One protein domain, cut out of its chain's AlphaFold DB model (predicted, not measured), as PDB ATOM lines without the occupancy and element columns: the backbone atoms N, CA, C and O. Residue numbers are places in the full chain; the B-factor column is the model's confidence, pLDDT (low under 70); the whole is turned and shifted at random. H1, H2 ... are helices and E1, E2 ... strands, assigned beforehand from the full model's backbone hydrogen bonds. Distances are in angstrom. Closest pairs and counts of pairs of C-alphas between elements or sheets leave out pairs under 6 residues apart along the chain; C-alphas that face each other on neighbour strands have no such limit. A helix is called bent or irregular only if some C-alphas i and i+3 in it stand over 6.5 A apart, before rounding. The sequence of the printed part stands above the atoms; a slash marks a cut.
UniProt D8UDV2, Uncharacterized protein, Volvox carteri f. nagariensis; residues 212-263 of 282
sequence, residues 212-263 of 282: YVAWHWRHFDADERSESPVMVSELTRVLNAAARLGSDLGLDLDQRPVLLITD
ATOM      1  N   TYR A 212     242.416 153.701 158.583       88.25
ATOM      2  CA  TYR A 212     241.260 154.478 159.008       88.25
ATOM      3  C   TYR A 212     239.962 153.827 158.548       88.25
ATOM      4  O   TYR A 212     239.928 153.056 157.586       88.25
ATOM      5  N   VAL A 213     238.867 154.186 159.211       86.12
ATOM      6  CA  VAL A 213     237.523 153.773 158.804       86.12
ATOM      7  C   VAL A 213     236.871 154.905 158.020       86.12
ATOM      8  O   VAL A 213     236.647 155.991 158.556       86.12
ATOM      9  N   ALA A 214     236.578 154.673 156.742       87.94
ATOM     10  CA  ALA A 214     235.869 155.646 155.918       87.94
ATOM     11  C   ALA A 214     234.357 155.434 156.006       87.94
ATOM     12  O   ALA A 214     233.863 154.315 155.882       87.94
ATOM     13  N   TRP A 215     233.623 156.530 156.144       85.06
ATOM     14  CA  TRP A 215     232.170 156.556 156.161       85.06
ATOM     15  C   TRP A 215     231.693 157.504 155.083       85.06
ATOM     16  O   TRP A 215     231.992 158.693 155.136       85.06
ATOM     17  N   HIS A 216     230.948 156.990 154.113       86.50
ATOM     18  CA  HIS A 216     230.278 157.832 153.136       86.50
ATOM     19  C   HIS A 216     228.811 157.984 153.525       86.50
ATOM     20  O   HIS A 216     228.052 157.016 153.510       86.50
ATOM     21  N   TRP A 217     228.419 159.205 153.864       81.25
ATOM     22  CA  TRP A 217     227.041 159.562 154.138       81.25
ATOM     23  C   TRP A 217     226.535 160.544 153.088       81.25
ATOM     24  O   TRP A 217     226.861 161.729 153.117       81.25
ATOM     25  N   ARG A 218     225.702 160.031 152.186       79.56
ATOM     26  CA  ARG A 218     224.922 160.830 151.243       79.56
ATOM     27  C   ARG A 218     223.577 161.204 151.863       79.56
ATOM     28  O   ARG A 218     222.871 160.322 152.363       79.56
ATOM     29  N   HIS A 219     223.229 162.481 151.844       72.94
ATOM     30  CA  HIS A 219     222.006 163.004 152.423       72.94
ATOM     31  C   HIS A 219     221.083 163.532 151.330       72.94
ATOM     32  O   HIS A 219     221.308 164.596 150.769       72.94
ATOM     33  N   PHE A 220     220.010 162.774 151.100       66.50
ATOM     34  CA  PHE A 220     219.016 162.967 150.042       66.50
ATOM     35  C   PHE A 220     219.471 162.607 148.627       66.50
ATOM     36  O   PHE A 220     220.648 162.389 148.324       66.50
ATOM     37  N   ASP A 221     218.460 162.493 147.770       61.66
ATOM     38  CA  ASP A 221     218.630 162.545 146.330       61.66
ATOM     39  C   ASP A 221     218.432 163.995 145.890       61.66
ATOM     40  O   ASP A 221     217.488 164.653 146.332       61.66
ATOM     41  N   ALA A 222     219.323 164.507 145.043       54.78
ATOM     42  CA  ALA A 222     219.316 165.908 144.606       54.78
ATOM     43  C   ALA A 222     218.158 166.227 143.638       54.78
ATOM     44  O   ALA A 222     218.084 167.325 143.080       54.78
ATOM     45  N   ASP A 223     217.267 165.263 143.417       53.16
ATOM     46  CA  ASP A 223     216.442 165.224 142.224       53.16
ATOM     47  C   ASP A 223     215.164 166.061 142.363       53.16
ATOM     48  O   ASP A 223     214.651 166.537 141.352       53.16
ATOM     49  N   GLU A 224     214.685 166.370 143.578       47.66
ATOM     50  CA  GLU A 224     213.449 167.153 143.746       47.66
ATOM     51  C   GLU A 224     213.463 168.105 144.960       47.66
ATOM     52  O   GLU A 224     213.020 167.796 146.060       47.66
ATOM     53  N   ARG A 225     213.966 169.326 144.718       49.44
ATOM     54  CA  ARG A 225     213.561 170.618 145.323       49.44
ATOM     55  C   ARG A 225     213.021 170.584 146.767       49.44
ATOM     56  O   ARG A 225     211.894 170.995 147.019       49.44
ATOM     57  N   SER A 226     213.854 170.203 147.728       53.09
ATOM     58  CA  SER A 226     214.035 170.902 149.014       53.09
ATOM     59  C   SER A 226     215.024 170.105 149.859       53.09
ATOM     60  O   SER A 226     214.640 169.270 150.674       53.09
ATOM     61  N   GLU A 227     216.319 170.352 149.665       54.28
ATOM     62  CA  GLU A 227     217.315 169.890 150.629       54.28
ATOM     63  C   GLU A 227     216.978 170.531 151.982       54.28
ATOM     64  O   GLU A 227     217.180 171.727 152.200       54.28
ATOM     65  N   SER A 228     216.368 169.752 152.876       58.53
ATOM     66  CA  SER A 228     216.118 170.206 154.237       58.53
ATOM     67  C   SER A 228     217.452 170.173 154.982       58.53
ATOM     68  O   SER A 228     218.144 169.158 154.926       58.53
ATOM     69  N   PRO A 229     217.861 171.249 155.671       62.28
ATOM     70  CA  PRO A 229     219.103 171.236 156.426       62.28
ATOM     71  C   PRO A 229     219.097 170.088 157.437       62.28
ATOM     72  O   PRO A 229     218.093 169.819 158.104       62.28
ATOM     73  N   VAL A 230     220.239 169.416 157.559       64.44
ATOM     74  CA  VAL A 230     220.395 168.295 158.485       64.44
ATOM     75  C   VAL A 230     220.385 168.849 159.892       64.44
ATOM     76  O   VAL A 230     221.261 169.625 160.281       64.44
ATOM     77  N   MET A 231     219.411 168.425 160.688       65.00
ATOM     78  CA  MET A 231     219.442 168.703 162.115       65.00
ATOM     79  C   MET A 231     220.659 167.998 162.719       65.00
ATOM     80  O   MET A 231     220.854 166.806 162.507       65.00
ATOM     81  N   VAL A 232     221.463 168.704 163.519       69.62
ATOM     82  CA  VAL A 232     222.651 168.137 164.198       69.62
ATOM     83  C   VAL A 232     222.321 166.850 164.975       69.62
ATOM     84  O   VAL A 232     223.152 165.952 165.082       69.62
ATOM     85  N   SER A 233     221.085 166.709 165.465       69.75
ATOM     86  CA  SER A 233     220.588 165.485 166.103       69.75
ATOM     87  C   SER A 233     220.657 164.246 165.201       69.75
ATOM     88  O   SER A 233     220.946 163.152 165.684       69.75
ATOM     89  N   GLU A 234     220.438 164.408 163.897       75.56
ATOM     90  CA  GLU A 234     220.563 163.333 162.911       75.56
ATOM     91  C   GLU A 234     222.022 162.943 162.689       75.56
ATOM     92  O   GLU A 234     222.327 161.753 162.602       75.56
ATOM     93  N   LEU A 235     222.942 163.915 162.707       77.69
ATOM     94  CA  LEU A 235     224.380 163.646 162.633       77.69
ATOM     95  C   LEU A 235     224.851 162.800 163.813       77.69
ATOM     96  O   LEU A 235     225.479 161.765 163.607       77.69
ATOM     97  N   THR A 236     224.473 163.162 165.039       81.00
ATOM     98  CA  THR A 236     224.787 162.352 166.225       81.00
ATOM     99  C   THR A 236     224.215 160.938 166.113       81.00
ATOM    100  O   THR A 236     224.883 159.966 166.466       81.00
ATOM    101  N   ARG A 237     222.984 160.789 165.605       81.75
ATOM    102  CA  ARG A 237     222.351 159.475 165.433       81.75
ATOM    103  C   ARG A 237     223.113 158.602 164.436       81.75
ATOM    104  O   ARG A 237     223.353 157.433 164.740       81.75
ATOM    105  N   VAL A 238     223.515 159.166 163.298       80.38
ATOM    106  CA  VAL A 238     224.282 158.453 162.271       80.38
ATOM    107  C   VAL A 238     225.685 158.117 162.760       80.38
ATOM    108  O   VAL A 238     226.087 156.968 162.628       80.38
ATOM    109  N   LEU A 239     226.391 159.043 163.412       82.94
ATOM    110  CA  LEU A 239     227.713 158.765 163.985       82.94
ATOM    111  C   LEU A 239     227.657 157.689 165.078       82.94
ATOM    112  O   LEU A 239     228.519 156.821 165.128       82.94
ATOM    113  N   ASN A 240     226.612 157.672 165.910       85.94
ATOM    114  CA  ASN A 240     226.425 156.612 166.903       85.94
ATOM    115  C   ASN A 240     226.074 155.260 166.265       85.94
ATOM    116  O   ASN A 240     226.499 154.215 166.754       85.94
ATOM    117  N   ALA A 241     225.266 155.250 165.201       83.69
ATOM    118  CA  ALA A 241     225.002 154.034 164.433       83.69
ATOM    119  C   ALA A 241     226.287 153.515 163.778       83.69
ATOM    120  O   ALA A 241     226.558 152.318 163.829       83.69
ATOM    121  N   ALA A 242     227.101 154.431 163.258       80.44
ATOM    122  CA  ALA A 242     228.384 154.126 162.670       80.44
ATOM    123  C   ALA A 242     229.354 153.514 163.683       80.44
ATOM    124  O   ALA A 242     229.939 152.458 163.441       80.44
ATOM    125  N   ALA A 243     229.441 154.132 164.862       83.69
ATOM    126  CA  ALA A 243     230.268 153.652 165.953       83.69
ATOM    127  C   ALA A 243     229.875 152.237 166.404       83.69
ATOM    128  O   ALA A 243     230.731 151.370 166.578       83.69
ATOM    129  N   ARG A 244     228.566 151.981 166.533       86.31
ATOM    130  CA  ARG A 244     228.038 150.654 166.880       86.31
ATOM    131  C   ARG A 244     228.370 149.600 165.831       86.31
ATOM    132  O   ARG A 244     228.890 148.560 166.202       86.31
ATOM    133  N   LEU A 245     228.147 149.884 164.545       83.75
ATOM    134  CA  LEU A 245     228.478 148.936 163.479       83.75
ATOM    135  C   LEU A 245     229.981 148.622 163.447       83.75
ATOM    136  O   LEU A 245     230.358 147.472 163.251       83.75
ATOM    137  N   GLY A 246     230.843 149.621 163.666       83.94
ATOM    138  CA  GLY A 246     232.281 149.383 163.794       83.94
ATOM    139  C   GLY A 246     232.607 148.442 164.956       83.94
ATOM    140  O   GLY A 246     233.327 147.466 164.758       83.94
ATOM    141  N   SER A 247     232.011 148.677 166.126       86.50
ATOM    142  CA  SER A 247     232.156 147.805 167.300       86.50
ATOM    143  C   SER A 247     231.679 146.369 167.032       86.50
ATOM    144  O   SER A 247     232.393 145.418 167.343       86.50
ATOM    145  N   ASP A 248     230.523 146.198 166.380       86.50
ATOM    146  CA  ASP A 248     229.961 144.884 166.027       86.50
ATOM    147  C   ASP A 248     230.868 144.097 165.059       86.50
ATOM    148  O   ASP A 248     230.888 142.866 165.073       86.50
ATOM    149  N   LEU A 249     231.654 144.805 164.241       86.00
ATOM    150  CA  LEU A 249     232.669 144.239 163.348       86.00
ATOM    151  C   LEU A 249     234.043 144.060 164.019       86.00
ATOM    152  O   LEU A 249     235.001 143.658 163.357       86.00
ATOM    153  N   GLY A 250     234.165 144.355 165.317       89.50
ATOM    154  CA  GLY A 250     235.420 144.267 166.068       89.50
ATOM    155  C   GLY A 250     236.429 145.368 165.730       89.50
ATOM    156  O   GLY A 250     237.629 145.187 165.944       89.50
ATOM    157  N   LEU A 251     235.974 146.496 165.176       87.06
ATOM    158  CA  LEU A 251     236.814 147.660 164.910       87.06
ATOM    159  C   LEU A 251     236.917 148.523 166.169       87.06
ATOM    160  O   LEU A 251     235.917 149.023 166.681       87.06
ATOM    161  N   ASP A 252     238.146 148.740 166.634       86.75
ATOM    162  CA  ASP A 252     238.438 149.689 167.707       86.75
ATOM    163  C   ASP A 252     238.465 151.116 167.144       86.75
ATOM    164  O   ASP A 252     239.475 151.581 166.608       86.75
ATOM    165  N   LEU A 253     237.320 151.794 167.214       84.44
ATOM    166  CA  LEU A 253     237.166 153.166 166.728       84.44
ATOM    167  C   LEU A 253     237.763 154.216 167.676       84.44
ATOM    168  O   LEU A 253     237.950 155.353 167.250       84.44
ATOM    169  N   ASP A 254     238.103 153.852 168.917       84.75
ATOM    170  CA  ASP A 254     238.814 154.747 169.840       84.75
ATOM    171  C   ASP A 254     240.305 154.840 169.475       84.75
ATOM    172  O   ASP A 254     240.969 155.834 169.776       84.75
ATOM    173  N   GLN A 255     240.833 153.812 168.801       86.62
ATOM    174  CA  GLN A 255     242.228 153.734 168.356       86.62
ATOM    175  C   GLN A 255     242.420 153.990 166.857       86.62
ATOM    176  O   GLN A 255     243.561 154.085 166.398       86.62
ATOM    177  N   ARG A 256     241.339 154.100 166.073       88.62
ATOM    178  CA  ARG A 256     241.413 154.292 164.617       88.62
ATOM    179  C   ARG A 256     240.833 155.634 164.182       88.62
ATOM    180  O   ARG A 256     239.695 155.948 164.525       88.62
ATOM    181  N   PRO A 257     241.558 156.405 163.354       89.44
ATOM    182  CA  PRO A 257     240.994 157.579 162.713       89.44
ATOM    183  C   PRO A 257     239.755 157.237 161.878       89.44
ATOM    184  O   PRO A 257     239.656 156.169 161.270       89.44
ATOM    185  N   VAL A 258     238.819 158.183 161.813       86.56
ATOM    186  CA  VAL A 258     237.603 158.080 161.002       86.56
ATOM    187  C   VAL A 258     237.623 159.175 159.941       86.56
ATOM    188  O   VAL A 258     237.886 160.339 160.252       86.56
ATOM    189  N   LEU A 259     237.338 158.809 158.690       88.69
ATOM    190  CA  LEU A 259     237.147 159.747 157.584       88.69
ATOM    191  C   LEU A 259     235.663 159.790 157.222       88.69
ATOM    192  O   LEU A 259     235.138 158.838 156.650       88.69
ATOM    193  N   LEU A 260     234.988 160.895 157.530       85.94
ATOM    194  CA  LEU A 260     233.613 161.124 157.099       85.94
ATOM    195  C   LEU A 260     233.607 161.858 155.756       85.94
ATOM    196  O   LEU A 260     234.113 162.972 155.647       85.94
ATOM    197  N   ILE A 261     232.985 161.250 154.753       87.31
ATOM    198  CA  ILE A 261     232.676 161.871 153.469       87.31
ATOM    199  C   ILE A 261     231.178 162.083 153.395       87.31
ATOM    200  O   ILE A 261     230.399 161.163 153.627       87.31
ATOM    201  N   THR A 262     230.777 163.295 153.048       84.50
ATOM    202  CA  THR A 262     229.371 163.659 152.972       84.50
ATOM    203  C   THR A 262     229.161 164.818 152.012       84.50
ATOM    204  O   THR A 262     230.081 165.589 151.739       84.50
ATOM    205  N   ASP A 263     227.950 164.906 151.485       78.50
ATOM    206  CA  ASP A 263     227.430 165.997 150.666       78.50
ATOM    207  C   ASP A 263     226.825 167.137 151.501       78.50
ATOM    208  O   ASP A 263     226.270 168.076 150.934       78.50
TER     209      ASP A 263
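This is residues 212 to 263 of the 282 residues of an uncharacterized protein of Volvox carteri f. nagariensis (UniProt D8UDV2). A narrow two-strand ribbon, E1 beside E2, has one long helix, H1, running back over it at a loose distance, with a long loop between E1 and H1 reaching out at one end, where residues 221 to 226 stick out free. The printed part has 52 residues with two named strands and one named helix, in the order E1, H1, E2 along the chain; the sheet has the order E1, E2 and is parallel. The class is mixed, helices and strands. The whole is loose, with a radius of gyration of the C-alphas of 13.1 A, and its C-alphas span 40 by 19 by 15 A.

E1, residues 213 to 217, and E2, residues 258 to 262, are parallel neighbour strands, with 17 degrees between their N-to-C directions. The C-alphas of Ala 214 and Leu 259 face each other at 4.6 A. N 215 and O 259 are within hydrogen-bond range at 2.8 A, as are N 261 and O 215 at 2.8 A. H1, residues 232 to 248, comes closest to E1 at the C-alphas of Trp 215 and Ala 242, 7.9 A apart, and this is the 1 pair of C-alphas of the two within 8 A. The centres of E1 and H1 are 11.1 A apart. Within 10 A, H1 has 7 pairs of C-alphas with E1 and 2 with E2, made by residues 235 to 246 of H1. E1, H1 and E2 form a strand-helix-strand unit, two parallel neighbour strands with a helix between them along the chain, and its crossover is right-handed. In H1 every O i to N i+4 pair is within hydrogen-bond range.

E1 begins at C-alpha 213, at (237.523, 153.773, 158.804), and is 12.9 A long from first to last C-alpha. H1 is the longest element at 24.4 A, from C-alpha 232 at (222.651, 168.137, 164.198) to C-alpha 248 at (229.961, 144.884, 166.027); it is not bent. E2 is 12.8 A long and ends at C-alpha 262, at (229.371, 163.659, 152.972).

The outline is a rod, and the two C-alphas farthest apart are those of Arg 225 and Gln 255, at 40.5 A. The link from E1 to H1, 14 residues, is long, and its residues 221 to 226 stand free; the link from H1 to E2, 9 residues, is short. The printed part has no cut from residue 212 to residue 263. The mean pLDDT of the printed part is 77.5, and the model's confidence is low, under 70, at residues 220 to 233, of which 232 and 233 belong to H1.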